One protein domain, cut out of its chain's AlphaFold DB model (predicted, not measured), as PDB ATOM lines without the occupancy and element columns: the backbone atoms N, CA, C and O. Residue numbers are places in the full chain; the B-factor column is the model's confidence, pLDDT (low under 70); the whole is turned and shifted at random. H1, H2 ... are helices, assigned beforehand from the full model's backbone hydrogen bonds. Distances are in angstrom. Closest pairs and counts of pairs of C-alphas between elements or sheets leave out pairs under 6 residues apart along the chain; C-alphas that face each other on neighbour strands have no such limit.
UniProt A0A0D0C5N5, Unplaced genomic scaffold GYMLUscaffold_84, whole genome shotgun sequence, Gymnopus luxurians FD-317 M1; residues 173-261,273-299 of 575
ATOM      1  N   GLU A 173      40.130  22.006 -37.490       74.69
ATOM      2  CA  GLU A 173      38.862  22.233 -36.788       74.69
ATOM      3  C   GLU A 173      38.310  23.633 -37.055       74.69
ATOM      4  O   GLU A 173      37.099  23.819 -37.186       74.69
ATOM      5  N   LYS A 174      39.189  24.636 -37.178       73.06
ATOM      6  CA  LYS A 174      38.792  26.004 -37.547       73.06
ATOM      7  C   LYS A 174      38.219  26.040 -38.960       73.06
ATOM      8  O   LYS A 174      37.192  26.681 -39.178       73.06
ATOM      9  N   THR A 175      38.837  25.304 -39.878       77.00
ATOM     10  CA  THR A 175      38.377  25.131 -41.263       77.00
ATOM     11  C   THR A 175      37.005  24.448 -41.312       77.00
ATOM     12  O   THR A 175      36.096  24.925 -41.997       77.00
ATOM     13  N   ALA A 176      36.804  23.388 -40.522       79.69
ATOM     14  CA  ALA A 176      35.522  22.687 -40.422       79.69
ATOM     15  C   ALA A 176      34.413  23.551 -39.786       79.69
ATOM     16  O   ALA A 176      33.269  23.552 -40.246       79.69
ATOM     17  N   LEU A 177      34.733  24.326 -38.746       81.75
ATOM     18  CA  LEU A 177      33.789  25.257 -38.120       81.75
ATOM     19  C   LEU A 177      33.422  26.409 -39.061       81.75
ATOM     20  O   LEU A 177      32.248  26.764 -39.157       81.75
ATOM     21  N   ALA A 178      34.397  26.957 -39.791       83.88
ATOM     22  CA  ALA A 178      34.159  27.984 -40.800       83.88
ATOM     23  C   ALA A 178      33.210  27.482 -41.899       83.88
ATOM     24  O   ALA A 178      32.253  28.172 -42.253       83.88
ATOM     25  N   ALA A 179      33.416  26.252 -42.377       84.31
ATOM     26  CA  ALA A 179      32.530  25.603 -43.338       84.31
ATOM     27  C   ALA A 179      31.090  25.479 -42.811       84.31
ATOM     28  O   ALA A 179      30.148  25.872 -43.499       84.31
ATOM     29  N   LYS A 180      30.916  25.004 -41.569       84.62
ATOM     30  CA  LYS A 180      29.600  24.884 -40.916       84.62
ATOM     31  C   LYS A 180      28.878  26.229 -40.818       84.62
ATOM     32  O   LYS A 180      27.695  26.307 -41.140       84.62
ATOM     33  N   VAL A 181      29.579  27.294 -40.425       86.69
ATOM     34  CA  VAL A 181      28.991  28.642 -40.325       86.69
ATOM     35  C   VAL A 181      28.473  29.113 -41.687       86.69
ATOM     36  O   VAL A 181      27.328  29.550 -41.778       86.69
ATOM     37  N   VAL A 182      29.258  28.957 -42.757       86.19
ATOM     38  CA  VAL A 182      28.853  29.398 -44.104       86.19
ATOM     39  C   VAL A 182      27.683  28.567 -44.643       86.19
ATOM     40  O   VAL A 182      26.701  29.137 -45.116       86.19
ATOM     41  N   VAL A 183      27.737  27.236 -44.530       85.44
ATOM     42  CA  VAL A 183      26.656  26.349 -45.002       85.44
ATOM     43  C   VAL A 183      25.363  26.589 -44.220       85.44
ATOM     44  O   VAL A 183      24.293  26.670 -44.821       85.44
ATOM     45  N   SER A 184      25.448  26.771 -42.898       84.38
ATOM     46  CA  SER A 184      24.271  27.054 -42.071       84.38
ATOM     47  C   SER A 184      23.620  28.392 -42.425       84.38
ATOM     48  O   SER A 184      22.399  28.453 -42.528       84.38
ATOM     49  N   ALA A 185      24.411  29.437 -42.695       85.25
ATOM     50  CA  ALA A 185      23.895  30.729 -43.137       85.25
ATOM     51  C   ALA A 185      23.228  30.645 -44.522       85.25
ATOM     52  O   ALA A 185      22.188  31.265 -44.739       85.25
ATOM     53  N   LEU A 186      23.783  29.853 -45.447       81.44
ATOM     54  CA  LEU A 186      23.202  29.640 -46.778       81.44
ATOM     55  C   LEU A 186      21.875  28.871 -46.728       81.44
ATOM     56  O   LEU A 186      20.989  29.159 -47.533       81.44
ATOM     57  N   ALA A 187      21.736  27.941 -45.781       79.62
ATOM     58  CA  ALA A 187      20.578  27.064 -45.619       79.62
ATOM     59  C   ALA A 187      19.347  27.743 -44.980       79.62
ATOM     60  O   ALA A 187      18.276  27.142 -44.913       79.62
ATOM     61  N   ILE A 188      19.467  28.986 -44.503       78.50
ATOM     62  CA  ILE A 188      18.334  29.720 -43.928       78.50
ATOM     63  C   ILE A 188      17.340  30.071 -45.044       78.50
ATOM     64  O   ILE A 188      17.647  30.873 -45.925       78.50
ATOM     65  N   SER A 189      16.136  29.502 -44.976       60.66
ATOM     66  CA  SER A 189      14.972  29.919 -45.769       60.66
ATOM     67  C   SER A 189      14.151  30.954 -44.982       60.66
ATOM     68  O   SER A 189      14.093  30.892 -43.755       60.66
ATOM     69  N   GLY A 190      13.575  31.944 -45.669       57.53
ATOM     70  CA  GLY A 190      13.085  33.228 -45.137       57.53
ATOM     71  C   GLY A 190      11.845  33.217 -44.225       57.53
ATOM     72  O   GLY A 190      11.028  34.124 -44.307       57.53
ATOM     73  N   GLY A 191      11.683  32.238 -43.333       54.88
ATOM     74  CA  GLY A 191      10.556  32.191 -42.395       54.88
ATOM     75  C   GLY A 191      10.733  33.117 -41.187       54.88
ATOM     76  O   GLY A 191      11.449  32.780 -40.243       54.88
ATOM     77  N   SER A 192      10.041  34.259 -41.163       52.50
ATOM     78  CA  SER A 192       9.990  35.157 -40.003       52.50
ATOM     79  C   SER A 192       9.053  34.608 -38.918       52.50
ATOM     80  O   SER A 192       7.862  34.908 -38.894       52.50
ATOM     81  N   SER A 193       9.575  33.807 -37.988       58.22
ATOM     82  CA  SER A 193       8.879  33.586 -36.713       58.22
ATOM     83  C   SER A 193       9.371  34.616 -35.698       58.22
ATOM     84  O   SER A 193      10.576  34.843 -35.577       58.22
ATOM     85  N   GLN A 194       8.452  35.278 -34.990       60.06
ATOM     86  CA  GLN A 194       8.807  36.243 -33.951       60.06
ATOM     87  C   GLN A 194       9.517  35.523 -32.797       60.06
ATOM     88  O   GLN A 194       8.905  34.941 -31.906       60.06
ATOM     89  N   GLN A 195      10.845  35.547 -32.832       68.19
ATOM     90  CA  GLN A 195      11.729  34.936 -31.845       68.19
ATOM     91  C   GLN A 195      12.466  36.016 -31.039       68.19
ATOM     92  O   GLN A 195      13.661  35.897 -30.759       68.19
ATOM     93  N   SER A 196      11.769  37.093 -30.664       74.12
ATOM     94  CA  SER A 196      12.338  38.242 -29.939       74.12
ATOM     95  C   SER A 196      13.045  37.818 -28.649       74.12
ATOM     96  O   SER A 196      14.179  38.221 -28.388       74.12
ATOM     97  N   ARG A 197      12.440  36.894 -27.894       81.50
ATOM     98  CA  ARG A 197      13.042  36.321 -26.682       81.50
ATOM     99  C   ARG A 197      14.329  35.539 -26.966       81.50
ATOM    100  O   ARG A 197      15.282  35.667 -26.206       81.50
ATOM    101  N   LEU A 198      14.374  34.734 -28.029       81.00
ATOM    102  CA  LEU A 198      15.583  33.971 -28.381       81.00
ATOM    103  C   LEU A 198      16.691  34.896 -28.896       81.00
ATOM    104  O   LEU A 198      17.856  34.710 -28.557       81.00
ATOM    105  N   THR A 199      16.316  35.935 -29.639       84.69
ATOM    106  CA  THR A 199      17.225  36.983 -30.119       84.69
ATOM    107  C   THR A 199      17.890  37.710 -28.946       84.69
ATOM    108  O   THR A 199      19.114  37.834 -28.911       84.69
ATOM    109  N   ALA A 200      17.105  38.087 -27.931       85.56
ATOM    110  CA  ALA A 200      17.612  38.716 -26.714       85.56
ATOM    111  C   ALA A 200      18.537  37.786 -25.904       85.56
ATOM    112  O   ALA A 200      19.547  38.240 -25.375       85.56
ATOM    113  N   LEU A 201      18.245  36.477 -25.842       89.69
ATOM    114  CA  LEU A 201      19.116  35.492 -25.176       89.69
ATOM    115  C   LEU A 201      20.480  35.334 -25.865       89.69
ATOM    116  O   LEU A 201      21.467  35.025 -25.200       89.69
ATOM    117  N   LEU A 202      20.545  35.563 -27.177       83.25
ATOM    118  CA  LEU A 202      21.787  35.571 -27.955       83.25
ATOM    119  C   LEU A 202      22.526  36.920 -27.889       83.25
ATOM    120  O   LEU A 202      23.529  37.095 -28.577       83.25
ATOM    121  N   ASN A 203      22.056  37.865 -27.063       86.50
ATOM    122  CA  ASN A 203      22.551  39.243 -26.980       86.50
ATOM    123  C   ASN A 203      22.534  39.983 -28.332       86.50
ATOM    124  O   ASN A 203      23.366  40.857 -28.577       86.50
ATOM    125  N   LEU A 204      21.593  39.642 -29.215       81.00
ATOM    126  CA  LEU A 204      21.355  40.373 -30.457       81.00
ATOM    127  C   LEU A 204      20.225  41.384 -30.237       81.00
ATOM    128  O   LEU A 204      19.238  41.090 -29.568       81.00
ATOM    129  N   ALA A 205      20.366  42.586 -30.801       81.94
ATOM    130  CA  ALA A 205      19.346  43.634 -30.691       81.94
ATOM    131  C   ALA A 205      18.183  43.431 -31.676       81.94
ATOM    132  O   ALA A 205      17.045  43.772 -31.374       81.94
ATOM    133  N   LYS A 206      18.467  42.867 -32.855       82.50
ATOM    134  CA  LYS A 206      17.491  42.581 -33.913       82.50
ATOM    135  C   LYS A 206      17.575  41.102 -34.298       82.50
ATOM    136  O   LYS A 206      18.672  40.538 -34.220       82.50
ATOM    137  N   PRO A 207      16.456  40.467 -34.699       80.75
ATOM    138  CA  PRO A 207      16.471  39.074 -35.123       80.75
ATOM    139  C   PRO A 207      17.449  38.901 -36.293       80.75
ATOM    140  O   PRO A 207      17.455  39.727 -37.213       80.75
ATOM    141  N   PRO A 208      18.308  37.868 -36.264       81.94
ATOM    142  CA  PRO A 208      19.319  37.688 -37.290       81.94
ATOM    143  C   PRO A 208      18.653  37.386 -38.631       81.94
ATOM    144  O   PRO A 208      17.891  36.432 -38.771       81.94
ATOM    145  N   THR A 209      18.968  38.195 -39.638       83.81
ATOM    146  CA  THR A 209      18.576  37.929 -41.023       83.81
ATOM    147  C   THR A 209      19.687  37.167 -41.732       83.81
ATOM    148  O   THR A 209      20.871  37.368 -41.454       83.81
ATOM    149  N   ARG A 210      19.321  36.330 -42.706       83.00
ATOM    150  CA  ARG A 210      20.267  35.603 -43.567       83.00
ATOM    151  C   ARG A 210      21.360  36.519 -44.141       83.00
ATOM    152  O   ARG A 210      22.546  36.225 -44.031       83.00
ATOM    153  N   ALA A 211      20.961  37.669 -44.686       82.62
ATOM    154  CA  ALA A 211      21.883  38.663 -45.234       82.62
ATOM    155  C   ALA A 211      22.753  39.345 -44.161       82.62
ATOM    156  O   ALA A 211      23.876  39.752 -44.449       82.62
ATOM    157  N   GLY A 212      22.259  39.501 -42.927       85.25
ATOM    158  CA  GLY A 212      23.063  39.974 -41.796       85.25
ATOM    159  C   GLY A 212      24.154  38.974 -41.418       85.25
ATOM    160  O   GLY A 212      25.324  39.335 -41.369       85.25
ATOM    161  N   LEU A 213      23.785  37.701 -41.265       87.31
ATOM    162  CA  LEU A 213      24.716  36.628 -40.909       87.31
ATOM    163  C   LEU A 213      25.811  36.419 -41.964       87.31
ATOM    164  O   LEU A 213      26.976  36.249 -41.610       87.31
ATOM    165  N   LEU A 214      25.464  36.472 -43.253       87.12
ATOM    166  CA  LEU A 214      26.451  36.365 -44.333       87.12
ATOM    167  C   LEU A 214      27.406  37.564 -44.361       87.12
ATOM    168  O   LEU A 214      28.609  37.372 -44.518       87.12
ATOM    169  N   ARG A 215      26.909  38.790 -44.149       85.81
ATOM    170  CA  ARG A 215      27.770  39.982 -44.046       85.81
ATOM    171  C   ARG A 215      28.735  39.886 -42.866       85.81
ATOM    172  O   ARG A 215      29.919  40.162 -43.040       85.81
ATOM    173  N   ASP A 216      28.261  39.436 -41.709       85.88
ATOM    174  CA  ASP A 216      29.097  39.259 -40.519       85.88
ATOM    175  C   ASP A 216      30.154  38.159 -40.706       85.88
ATOM    176  O   ASP A 216      31.289  38.299 -40.245       85.88
ATOM    177  N   ALA A 217      29.808  37.074 -41.406       84.88
ATOM    178  CA  ALA A 217      30.744  36.000 -41.736       84.88
ATOM    179  C   ALA A 217      31.851  36.471 -42.698       84.88
ATOM    180  O   ALA A 217      33.018  36.119 -42.514       84.88
ATOM    181  N   LEU A 218      31.504  37.292 -43.693       85.56
ATOM    182  CA  LEU A 218      32.469  37.879 -44.629       85.56
ATOM    183  C   LEU A 218      33.361  38.923 -43.954       85.56
ATOM    184  O   LEU A 218      34.562  38.919 -44.184       85.56
ATOM    185  N   ALA A 219      32.809  39.758 -43.069       86.12
ATOM    186  CA  ALA A 219      33.581  40.755 -42.319       86.12
ATOM    187  C   ALA A 219      34.656  40.133 -41.408       86.12
ATOM    188  O   ALA A 219      35.603  40.807 -41.010       86.12
ATOM    189  N   ARG A 220      34.500  38.850 -41.060       85.50
ATOM    190  CA  ARG A 220      35.437  38.063 -40.245       85.50
ATOM    191  C   ARG A 220      36.318  37.125 -41.078       85.50
ATOM    192  O   ARG A 220      36.950  36.241 -40.504       85.50
ATOM    193  N   ASP A 221      36.313  37.263 -42.406       82.25
ATOM    194  CA  ASP A 221      37.065  36.433 -43.358       82.25
ATOM    195  C   ASP A 221      36.837  34.914 -43.207       82.25
ATOM    196  O   ASP A 221      37.669  34.089 -43.600       82.25
ATOM    197  N   VAL A 222      35.666  34.507 -42.697       85.56
ATOM    198  CA  VAL A 222      35.308  33.087 -42.499       85.56
ATOM    199  C   VAL A 222      35.285  32.339 -43.831       85.56
ATOM    200  O   VAL A 222      35.652  31.165 -43.905       85.56
ATOM    201  N   LEU A 223      34.929  33.035 -44.915       83.69
ATOM    202  CA  LEU A 223      34.960  32.471 -46.258       83.69
ATOM    203  C   LEU A 223      36.383  32.066 -46.656       83.69
ATOM    204  O   LEU A 223      36.543  30.999 -47.237       83.69
ATOM    205  N   CYS A 224      37.419  32.834 -46.299       84.75
ATOM    206  CA  CYS A 224      38.810  32.503 -46.626       84.75
ATOM    207  C   CYS A 224      39.277  31.220 -45.924       84.75
ATOM    208  O   CYS A 224      39.989  30.415 -46.530       84.75
ATOM    209  N   LEU A 225      38.818  31.003 -44.691       83.88
ATOM    210  CA  LEU A 225      39.107  29.812 -43.890       83.88
ATOM    211  C   LEU A 225      38.324  28.573 -44.341       83.88
ATOM    212  O   LEU A 225      38.677  27.465 -43.963       83.88
ATOM    213  N   SER A 226      37.267  28.732 -45.140       84.31
ATOM    214  CA  SER A 226      36.433  27.606 -45.566       84.31
ATOM    215  C   SER A 226      37.065  26.777 -46.707       84.31
ATOM    216  O   SER A 226      37.831  27.308 -47.527       84.31
ATOM    217  N   PRO A 227      36.730  25.474 -46.811       84.94
ATOM    218  CA  PRO A 227      37.161  24.606 -47.904       84.94
ATOM    219  C   PRO A 227      36.790  25.160 -49.290       84.94
ATOM    220  O   PRO A 227      35.755  25.818 -49.445       84.94
ATOM    221  N   PRO A 228      37.564  24.840 -50.345       84.88
ATOM    222  CA  PRO A 228      37.312  25.345 -51.698       84.88
ATOM    223  C   PRO A 228      35.939  24.936 -52.250       84.88
ATOM    224  O   PRO A 228      35.381  25.638 -53.087       84.88
ATOM    225  N   MET A 229      35.378  23.823 -51.771       85.44
ATOM    226  CA  MET A 229      34.031  23.376 -52.123       85.44
ATOM    227  C   MET A 229      32.949  24.346 -51.627       85.44
ATOM    228  O   MET A 229      32.088  24.747 -52.406       85.44
ATOM    229  N   VAL A 230      33.026  24.776 -50.363       86.81
ATOM    230  CA  VAL A 230      32.057  25.702 -49.752       86.81
ATOM    231  C   VAL A 230      32.184  27.104 -50.351       86.81
ATOM    232  O   VAL A 230      31.172  27.754 -50.601       86.81
ATOM    233  N   LYS A 231      33.408  27.536 -50.690       88.62
ATOM    234  CA  LYS A 231      33.645  28.781 -51.443       88.62
ATOM    235  C   LYS A 231      32.921  28.778 -52.788       88.62
ATOM    236  O   LYS A 231      32.216  29.730 -53.104       88.62
ATOM    237  N   LYS A 232      33.060  27.697 -53.565       87.19
ATOM    238  CA  LYS A 232      32.372  27.544 -54.859       87.19
ATOM    239  C   LYS A 232      30.852  27.564 -54.705       87.19
ATOM    240  O   LYS A 232      30.186  28.212 -55.499       87.19
ATOM    241  N   LEU A 233      30.326  26.908 -53.668       85.88
ATOM    242  CA  LEU A 233      28.895  26.924 -53.363       85.88
ATOM    243  C   LEU A 233      28.393  28.339 -53.027       85.88
ATOM    244  O   LEU A 233      27.352  28.750 -53.530       85.88
ATOM    245  N   TYR A 234      29.141  29.096 -52.218       87.69
ATOM    246  CA  TYR A 234      28.814  30.487 -51.897       87.69
ATOM    247  C   TYR A 234      28.798  31.377 -53.150       87.69
ATOM    248  O   TYR A 234      27.840  32.119 -53.350       87.69
ATOM    249  N   HIS A 235      29.812  31.276 -54.016       87.25
ATOM    250  CA  HIS A 235      29.867  32.062 -55.252       87.25
ATOM    251  C   HIS A 235      28.720  31.734 -56.209       87.25
ATOM    252  O   HIS A 235      28.072  32.656 -56.692       87.25
ATOM    253  N   ALA A 236      28.421  30.447 -56.410       82.56
ATOM    254  CA  ALA A 236      27.320  30.010 -57.264       82.56
ATOM    255  C   ALA A 236      25.956  30.511 -56.756       82.56
ATOM    256  O   ALA A 236      25.094  30.888 -57.544       82.56
ATOM    257  N   LEU A 237      25.751  30.540 -55.434       78.62
ATOM    258  CA  LEU A 237      24.478  30.974 -54.867       78.62
ATOM    259  C   LEU A 237      24.351  32.492 -54.750       78.62
ATOM    260  O   LEU A 237      23.279  33.016 -55.020       78.62
ATOM    261  N   GLU A 238      25.386  33.216 -54.339       82.31
ATOM    262  CA  GLU A 238      25.233  34.618 -53.914       82.31
ATOM    263  C   GLU A 238      25.857  35.648 -54.836       82.31
ATOM    264  O   GLU A 238      25.406  36.791 -54.843       82.31
ATOM    265  N   VAL A 239      26.906  35.274 -55.566       81.12
ATOM    266  CA  VAL A 239      27.716  36.227 -56.331       81.12
ATOM    267  C   VAL A 239      27.381  36.133 -57.815       81.12
ATOM    268  O   VAL A 239      26.988  37.130 -58.411       81.12
ATOM    269  N   ASP A 240      27.457  34.926 -58.374       76.56
ATOM    270  CA  ASP A 240      27.306  34.654 -59.804       76.56
ATOM    271  C   ASP A 240      26.042  33.811 -60.034       76.56
ATOM    272  O   ASP A 240      26.098  32.618 -60.336       76.56
ATOM    273  N   PHE A 241      24.875  34.420 -59.794       71.38
ATOM    274  CA  PHE A 241      23.592  33.725 -59.897       71.38
ATOM    275  C   PHE A 241      23.108  33.637 -61.353       71.38
ATOM    276  O   PHE A 241      22.540  34.593 -61.881       71.38
ATOM    277  N   ASP A 242      23.255  32.452 -61.954       73.12
ATOM    278  CA  ASP A 242      22.775  32.135 -63.302       73.12
ATOM    279  C   ASP A 242      21.681  31.042 -63.268       73.12
ATOM    280  O   ASP A 242      21.982  29.865 -63.064       73.12
ATOM    281  N   PRO A 243      20.396  31.361 -63.512       66.88
ATOM    282  CA  PRO A 243      19.271  30.470 -63.193       66.88
ATOM    283  C   PRO A 243      19.222  29.150 -63.983       66.88
ATOM    284  O   PRO A 243      18.595  28.199 -63.529       66.88
ATOM    285  N   LEU A 244      19.865  29.070 -65.153       71.12
ATOM    286  CA  LEU A 244      19.852  27.870 -66.005       71.12
ATOM    287  C   LEU A 244      21.051  26.941 -65.750       71.12
ATOM    288  O   LEU A 244      20.918  25.727 -65.862       71.12
ATOM    289  N   THR A 245      22.212  27.489 -65.383       73.38
ATOM    290  CA  THR A 245      23.472  26.742 -65.179       73.38
ATOM    291  C   THR A 245      23.729  26.412 -63.705       73.38
ATOM    292  O   THR A 245      24.546  25.545 -63.378       73.38
ATOM    293  N   LEU A 246      23.012  27.066 -62.784       71.56
ATOM    294  CA  LEU A 246      23.145  26.861 -61.340       71.56
ATOM    295  C   LEU A 246      22.847  25.417 -60.922       71.56
ATOM    296  O   LEU A 246      23.522  24.831 -60.080       71.56
ATOM    297  N   CYS A 247      21.849  24.825 -61.558       70.50
ATOM    298  CA  CYS A 247      21.399  23.462 -61.330       70.50
ATOM    299  C   CYS A 247      22.481  22.418 -61.629       70.50
ATOM    300  O   CYS A 247      22.756  21.546 -60.802       70.50
ATOM    301  N   GLU A 248      23.146  22.555 -62.774       77.50
ATOM    302  CA  GLU A 248      24.219  21.658 -63.212       77.50
ATOM    303  C   GLU A 248      25.486  21.814 -62.363       77.50
ATOM    304  O   GLU A 248      26.223  20.855 -62.138       77.50
ATOM    305  N   THR A 249      25.745  23.023 -61.859       78.38
ATOM    306  CA  THR A 249      26.941  23.321 -61.059       78.38
ATOM    307  C   THR A 249      26.789  22.932 -59.588       78.38
ATOM    308  O   THR A 249      27.765  22.488 -58.977       78.38
ATOM    309  N   ILE A 250      25.588  23.046 -59.009       78.56
ATOM    310  CA  ILE A 250      25.335  22.758 -57.588       78.56
ATOM    311  C   ILE A 250      25.076  21.276 -57.317       78.56
ATOM    312  O   ILE A 250      25.557  20.775 -56.299       78.56
ATOM    313  N   ALA A 251      24.400  20.547 -58.211       75.44
ATOM    314  CA  ALA A 251      24.152  19.109 -58.052       75.44
ATOM    315  C   ALA A 251      25.422  18.292 -57.695       75.44
ATOM    316  O   ALA A 251      25.424  17.609 -56.663       75.44
ATOM    317  N   PRO A 252      26.557  18.418 -58.419       82.75
ATOM    318  CA  PRO A 252      27.783  17.698 -58.073       82.75
ATOM    319  C   PRO A 252      28.463  18.221 -56.798       82.75
ATOM    320  O   PRO A 252      29.249  17.494 -56.190       82.75
ATOM    321  N   LEU A 253      28.210  19.467 -56.382       80.75
ATOM    322  CA  LEU A 253      28.732  20.022 -55.125       80.75
ATOM    323  C   LEU A 253      27.945  19.503 -53.914       80.75
ATOM    324  O   LEU A 253      28.551  19.181 -52.895       80.75
ATOM    325  N   LEU A 254      26.624  19.350 -54.039       78.25
ATOM    326  CA  LEU A 254      25.768  18.758 -53.009       78.25
ATOM    327  C   LEU A 254      26.052  17.271 -52.816       78.25
ATOM    328  O   LEU A 254      26.155  16.820 -51.679       78.25
ATOM    329  N   ALA A 255      26.256  16.523 -53.904       80.06
ATOM    330  CA  ALA A 255      26.648  15.117 -53.826       80.06
ATOM    331  C   ALA A 255      27.997  14.940 -53.101       80.06
ATOM    332  O   ALA A 255      28.159  14.025 -52.295       80.06
ATOM    333  N   LYS A 256      28.952  15.853 -53.329       80.06
ATOM    334  CA  LYS A 256      30.245  15.864 -52.624       80.06
ATOM    335  C   LYS A 256      30.109  16.230 -51.146       80.06
ATOM    336  O   LYS A 256      30.741  15.581 -50.323       80.06
ATOM    337  N   LEU A 257      29.254  17.195 -50.804       75.94
ATOM    338  CA  LEU A 257      28.929  17.535 -49.411       75.94
ATOM    339  C   LEU A 257      28.211  16.392 -48.682       75.94
ATOM    340  O   LEU A 257      28.437  16.186 -47.494       75.94
ATOM    341  N   ALA A 258      27.364  15.633 -49.383       73.75
ATOM    342  CA  ALA A 258      26.678  14.461 -48.841       73.75
ATOM    343  C   ALA A 258      27.640  13.289 -48.576       73.75
ATOM    344  O   ALA A 258      27.441  12.534 -47.625       73.75
ATOM    345  N   ALA A 259      28.681  13.153 -49.401       74.12
ATOM    346  CA  ALA A 259      29.662  12.073 -49.331       74.12
ATOM    347  C   ALA A 259      30.845  12.347 -48.379       74.12
ATOM    348  O   ALA A 259      31.611  11.426 -48.091       74.12
ATOM    349  N   GLU A 260      31.029  13.585 -47.910       63.62
ATOM    350  CA  GLU A 260      32.151  13.966 -47.046       63.62
ATOM    351  C   GLU A 260      31.957  13.427 -45.616       63.62
ATOM    352  O   GLU A 260      31.445  14.101 -44.723       63.62
ATOM    353  N   ASN A 261      32.384  12.182 -45.395       54.38
ATOM    354  CA  ASN A 261      32.643  11.654 -44.061       54.38
ATOM    355  C   ASN A 261      33.984  12.215 -43.583       54.38
ATOM    356  O   ASN A 261      35.026  11.955 -44.189       54.38
ATOM    357  N   ASN A 273      27.624  12.642 -40.977       65.88
ATOM    358  CA  ASN A 273      28.104  13.728 -41.835       65.88
ATOM    359  C   ASN A 273      27.786  15.113 -41.205       65.88
ATOM    360  O   ASN A 273      26.611  15.424 -40.977       65.88
ATOM    361  N   PRO A 274      28.796  15.980 -40.965       65.56
ATOM    362  CA  PRO A 274      28.629  17.260 -40.266       65.56
ATOM    363  C   PRO A 274      27.695  18.248 -40.976       65.56
ATOM    364  O   PRO A 274      27.260  19.230 -40.365       65.56
ATOM    365  N   TYR A 275      27.409  18.015 -42.257       72.44
ATOM    366  CA  TYR A 275      26.525  18.832 -43.076       72.44
ATOM    367  C   TYR A 275      25.112  18.250 -43.206       72.44
ATOM    368  O   TYR A 275      24.214  18.969 -43.648       72.44
ATOM    369  N   ALA A 276      24.877  16.998 -42.792       70.94
ATOM    370  CA  ALA A 276      23.602  16.294 -42.971       70.94
ATOM    371  C   ALA A 276      22.362  17.071 -42.478       70.94
ATOM    372  O   ALA A 276      21.375  17.098 -43.214       70.94
ATOM    373  N   PRO A 277      22.388  17.782 -41.328       75.12
ATOM    374  CA  PRO A 277      21.237  18.575 -40.881       75.12
ATOM    375  C   PRO A 277      20.913  19.765 -41.796       75.12
ATOM    376  O   PRO A 277      19.766  20.202 -41.867       75.12
ATOM    377  N   TYR A 278      21.915  20.297 -42.500       74.94
ATOM    378  CA  TYR A 278      21.776  21.473 -43.359       74.94
ATOM    379  C   TYR A 278      21.424  21.112 -44.799       74.94
ATOM    380  O   TYR A 278      20.909  21.967 -45.511       74.94
ATOM    381  N   LEU A 279      21.661  19.869 -45.235       73.06
ATOM    382  CA  LEU A 279      21.345  19.433 -46.596       73.06
ATOM    383  C   LEU A 279      19.861  19.646 -46.941       73.06
ATOM    384  O   LEU A 279      19.601  20.317 -47.934       73.06
ATOM    385  N   PRO A 280      18.869  19.164 -46.165       73.12
ATOM    386  CA  PRO A 280      17.452  19.372 -46.486       73.12
ATOM    387  C   PRO A 280      17.065  20.855 -46.570       73.12
ATOM    388  O   PRO A 280      16.337  21.265 -47.472       73.12
ATOM    389  N   LEU A 281      17.613  21.668 -45.664       72.56
ATOM    390  CA  LEU A 281      17.396  23.114 -45.601       72.56
ATOM    391  C   LEU A 281      18.021  23.836 -46.801       72.56
ATOM    392  O   LEU A 281      17.416  24.735 -47.378       72.56
ATOM    393  N   LEU A 282      19.209  23.404 -47.222       71.75
ATOM    394  CA  LEU A 282      19.892  23.925 -48.399       71.75
ATOM    395  C   LEU A 282      19.118  23.584 -49.672       71.75
ATOM    396  O   LEU A 282      18.921  24.459 -50.505       71.75
ATOM    397  N   HIS A 283      18.599  22.360 -49.798       71.94
ATOM    398  CA  HIS A 283      17.717  22.019 -50.912       71.94
ATOM    399  C   HIS A 283      16.439  22.871 -50.914       71.94
ATOM    400  O   HIS A 283      16.019  23.352 -51.963       71.94
ATOM    401  N   GLN A 284      15.854  23.134 -49.744       67.62
ATOM    402  CA  GLN A 284      14.695  24.016 -49.613       67.62
ATOM    403  C   GLN A 284      15.010  25.477 -49.984       67.62
ATOM    404  O   GLN A 284      14.161  26.161 -50.555       67.62
ATOM    405  N   ALA A 285      16.212  25.966 -49.672       63.66
ATOM    406  CA  ALA A 285      16.685  27.300 -50.047       63.66
ATOM    407  C   ALA A 285      17.086  27.403 -51.532       63.66
ATOM    408  O   ALA A 285      17.063  28.487 -52.108       63.66
ATOM    409  N   LEU A 286      17.447  26.288 -52.171       67.56
ATOM    410  CA  LEU A 286      17.657  26.223 -53.619       67.56
ATOM    411  C   LEU A 286      16.329  26.279 -54.369       67.56
ATOM    412  O   LEU A 286      16.225  26.996 -55.359       67.56
ATOM    413  N   LEU A 287      15.303  25.593 -53.860       63.19
ATOM    414  CA  LEU A 287      13.959  25.599 -54.441       63.19
ATOM    415  C   LEU A 287      13.307  26.997 -54.448       63.19
ATOM    416  O   LEU A 287      12.562  27.296 -55.375       63.19
ATOM    417  N   SER A 288      13.609  27.894 -53.492       59.97
ATOM    418  CA  SER A 288      13.127  29.303 -53.536       59.97
ATOM    419  C   SER A 288      13.737  30.094 -54.662       59.97
ATOM    420  O   SER A 288      13.160  31.088 -55.093       59.97
ATOM    421  N   ARG A 289      14.913  29.683 -55.121       58.62
ATOM    422  CA  ARG A 289      15.681  30.423 -56.112       58.62
ATOM    423  C   ARG A 289      15.575  29.813 -57.501       58.62
ATOM    424  O   ARG A 289      15.809  30.517 -58.476       58.62
ATOM    425  N   LEU A 290      15.227  28.532 -57.599       57.88
ATOM    426  CA  LEU A 290      15.201  27.771 -58.840       57.88
ATOM    427  C   LEU A 290      13.856  27.058 -58.995       57.88
ATOM    428  O   LEU A 290      13.568  26.092 -58.295       57.88
ATOM    429  N   ALA A 291      13.056  27.507 -59.966       51.09
ATOM    430  CA  ALA A 291      11.808  26.844 -60.357       51.09
ATOM    431  C   ALA A 291      12.043  25.535 -61.145       51.09
ATOM    432  O   ALA A 291      11.151  24.695 -61.224       51.09
ATOM    433  N   HIS A 292      13.247  25.335 -61.692       47.38
ATOM    434  CA  HIS A 292      13.654  24.123 -62.404       47.38
ATOM    435  C   HIS A 292      14.963  23.592 -61.823       47.38
ATOM    436  O   HIS A 292      16.019  24.142 -62.118       47.38
ATOM    437  N   LEU A 293      14.905  22.528 -61.017       51.72
ATOM    438  CA  LEU A 293      16.079  21.730 -60.649       51.72
ATOM    439  C   LEU A 293      16.243  20.534 -61.606       51.72
ATOM    440  O   LEU A 293      15.246  20.066 -62.159       51.72
ATOM    441  N   PRO A 294      17.476  20.037 -61.822       46.41
ATOM    442  CA  PRO A 294      17.735  18.915 -62.710       46.41
ATOM    443  C   PRO A 294      17.339  17.591 -62.034       46.41
ATOM    444  O   PRO A 294      17.387  17.470 -60.808       46.41
ATOM    445  N   GLU A 295      16.980  16.597 -62.851       47.66
ATOM    446  CA  GLU A 295      16.383  15.295 -62.484       47.66
ATOM    447  C   GLU A 295      17.166  14.435 -61.469       47.66
ATOM    448  O   GLU A 295      16.646  13.429 -60.991       47.66
ATOM    449  N   GLU A 296      18.390  14.809 -61.089       48.28
ATOM    450  CA  GLU A 296      19.198  14.057 -60.117       48.28
ATOM    451  C   GLU A 296      18.896  14.401 -58.649       48.28
ATOM    452  O   GLU A 296      19.359  13.704 -57.743       48.28
ATOM    453  N   VAL A 297      18.075  15.425 -58.384       52.31
ATOM    454  CA  VAL A 297      17.531  15.680 -57.046       52.31
ATOM    455  C   VAL A 297      16.054  15.300 -57.040       52.31
ATOM    456  O   VAL A 297      15.258  15.857 -57.787       52.31
ATOM    457  N   VAL A 298      15.709  14.325 -56.197       52.69
ATOM    458  CA  VAL A 298      14.403  13.652 -56.084       52.69
ATOM    459  C   VAL A 298      13.302  14.607 -55.594       52.69
ATOM    460  O   VAL A 298      12.774  14.448 -54.495       52.69
ATOM    461  N   PHE A 299      12.946  15.615 -56.386       58.81
ATOM    462  CA  PHE A 299      11.760  16.428 -56.153       58.81
ATOM    463  C   PHE A 299      10.673  16.024 -57.132       58.81
ATOM    464  O   PHE A 299      10.830  16.124 -58.348       58.81
TER     465      PHE A 299
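AT A GLANCE: This is residues 173 to 261 and 273 to 299 of the 575 residues of an uncharacterized protein of Gymnopus luxurians FD-317 M1 (UniProt A0A0D0C5N5). A helix, H1, sits in the middle with H3, H4 and H5 packed round it, and H5 folds back into H6 as a helical hairpin. H7 lies next to H6 and points nearly along its line, while H2 is set off by itself at one end of the longest axis, away from the other helices. The printed part has 116 residues, with seven named helices in the order H1 to H7 and no named strand, and its class is all helix, the touching helices mostly aligned. The whole is compact, with a radius of gyration of the C-alphas of 14.8 A and spans of 43 by 31 by 26 A.

HOW THE PARTS SIT: H1, residues 173 to 186, is the hub, touching four other helices. With residues 181 to 186 alone it touches H3, residues 210 to 219, opposite ways at a shallow tilt of 33 degrees, only just short of steep; the closest C-alphas, of Ala 185 and Arg 210, are 6.1 A apart. It touches H4, residues 222 to 225, closest at the C-alphas of Thr 175 and Leu 225, 5.4 A. H5, residues 228 to 239, touches H1 with residues 230 to 234 alone, the same way at a shallow tilt of 24 degrees, closest at the C-alphas of Ala 179 and Val 230, 6.4 A. H5 and H6, residues 246 to 259, form a hairpin and touch at a shallow tilt of 33 degrees, only just short of steep; the closest C-alphas, of Ala 236 and Leu 246, are 6.6 A apart. H7, residues 279 to 287, is close to H6 but not clearly touching, opposite ways at a shallow tilt of 5 degrees, with the C-alphas of Ala 258 and Leu 279 closest at 7.6 A. H1 and H7 only just touch, with 3 pairs of C-alphas within 8 A. H2, residues 196 to 201, touches no helix. Every O i to N i+4 pair is within hydrogen-bond range in H1, H2, H3, H5 and H7; in H6 8 of 10 are, and H4 is too short for such a pair.

IN THESE COORDINATES: H1 begins at C-alpha 173, (38.862, 22.233, -36.788), and is 20.0 A long; H6 is 20.1 A, H5 15.2 A, H3 14.3 A and H7 12.4 A. H2 begins at C-alpha 196, (12.338, 38.242, -29.939). H7 ends at C-alpha 287, (13.959, 25.599, -54.441).

THE WHOLE: The C-alphas farthest apart, of Asn 203 and Glu 295, are 43.3 A apart. Residues 262 to 272 are not printed, and C-alphas 261 and 273 are 5.5 A apart across this cut. Of the links that are printed whole, none is long. Residues 288 to 299 hold no named element. The mean pLDDT of the printed part is 75.3; 28 residues are under 70, among them 189 to 195 and 284 to 299.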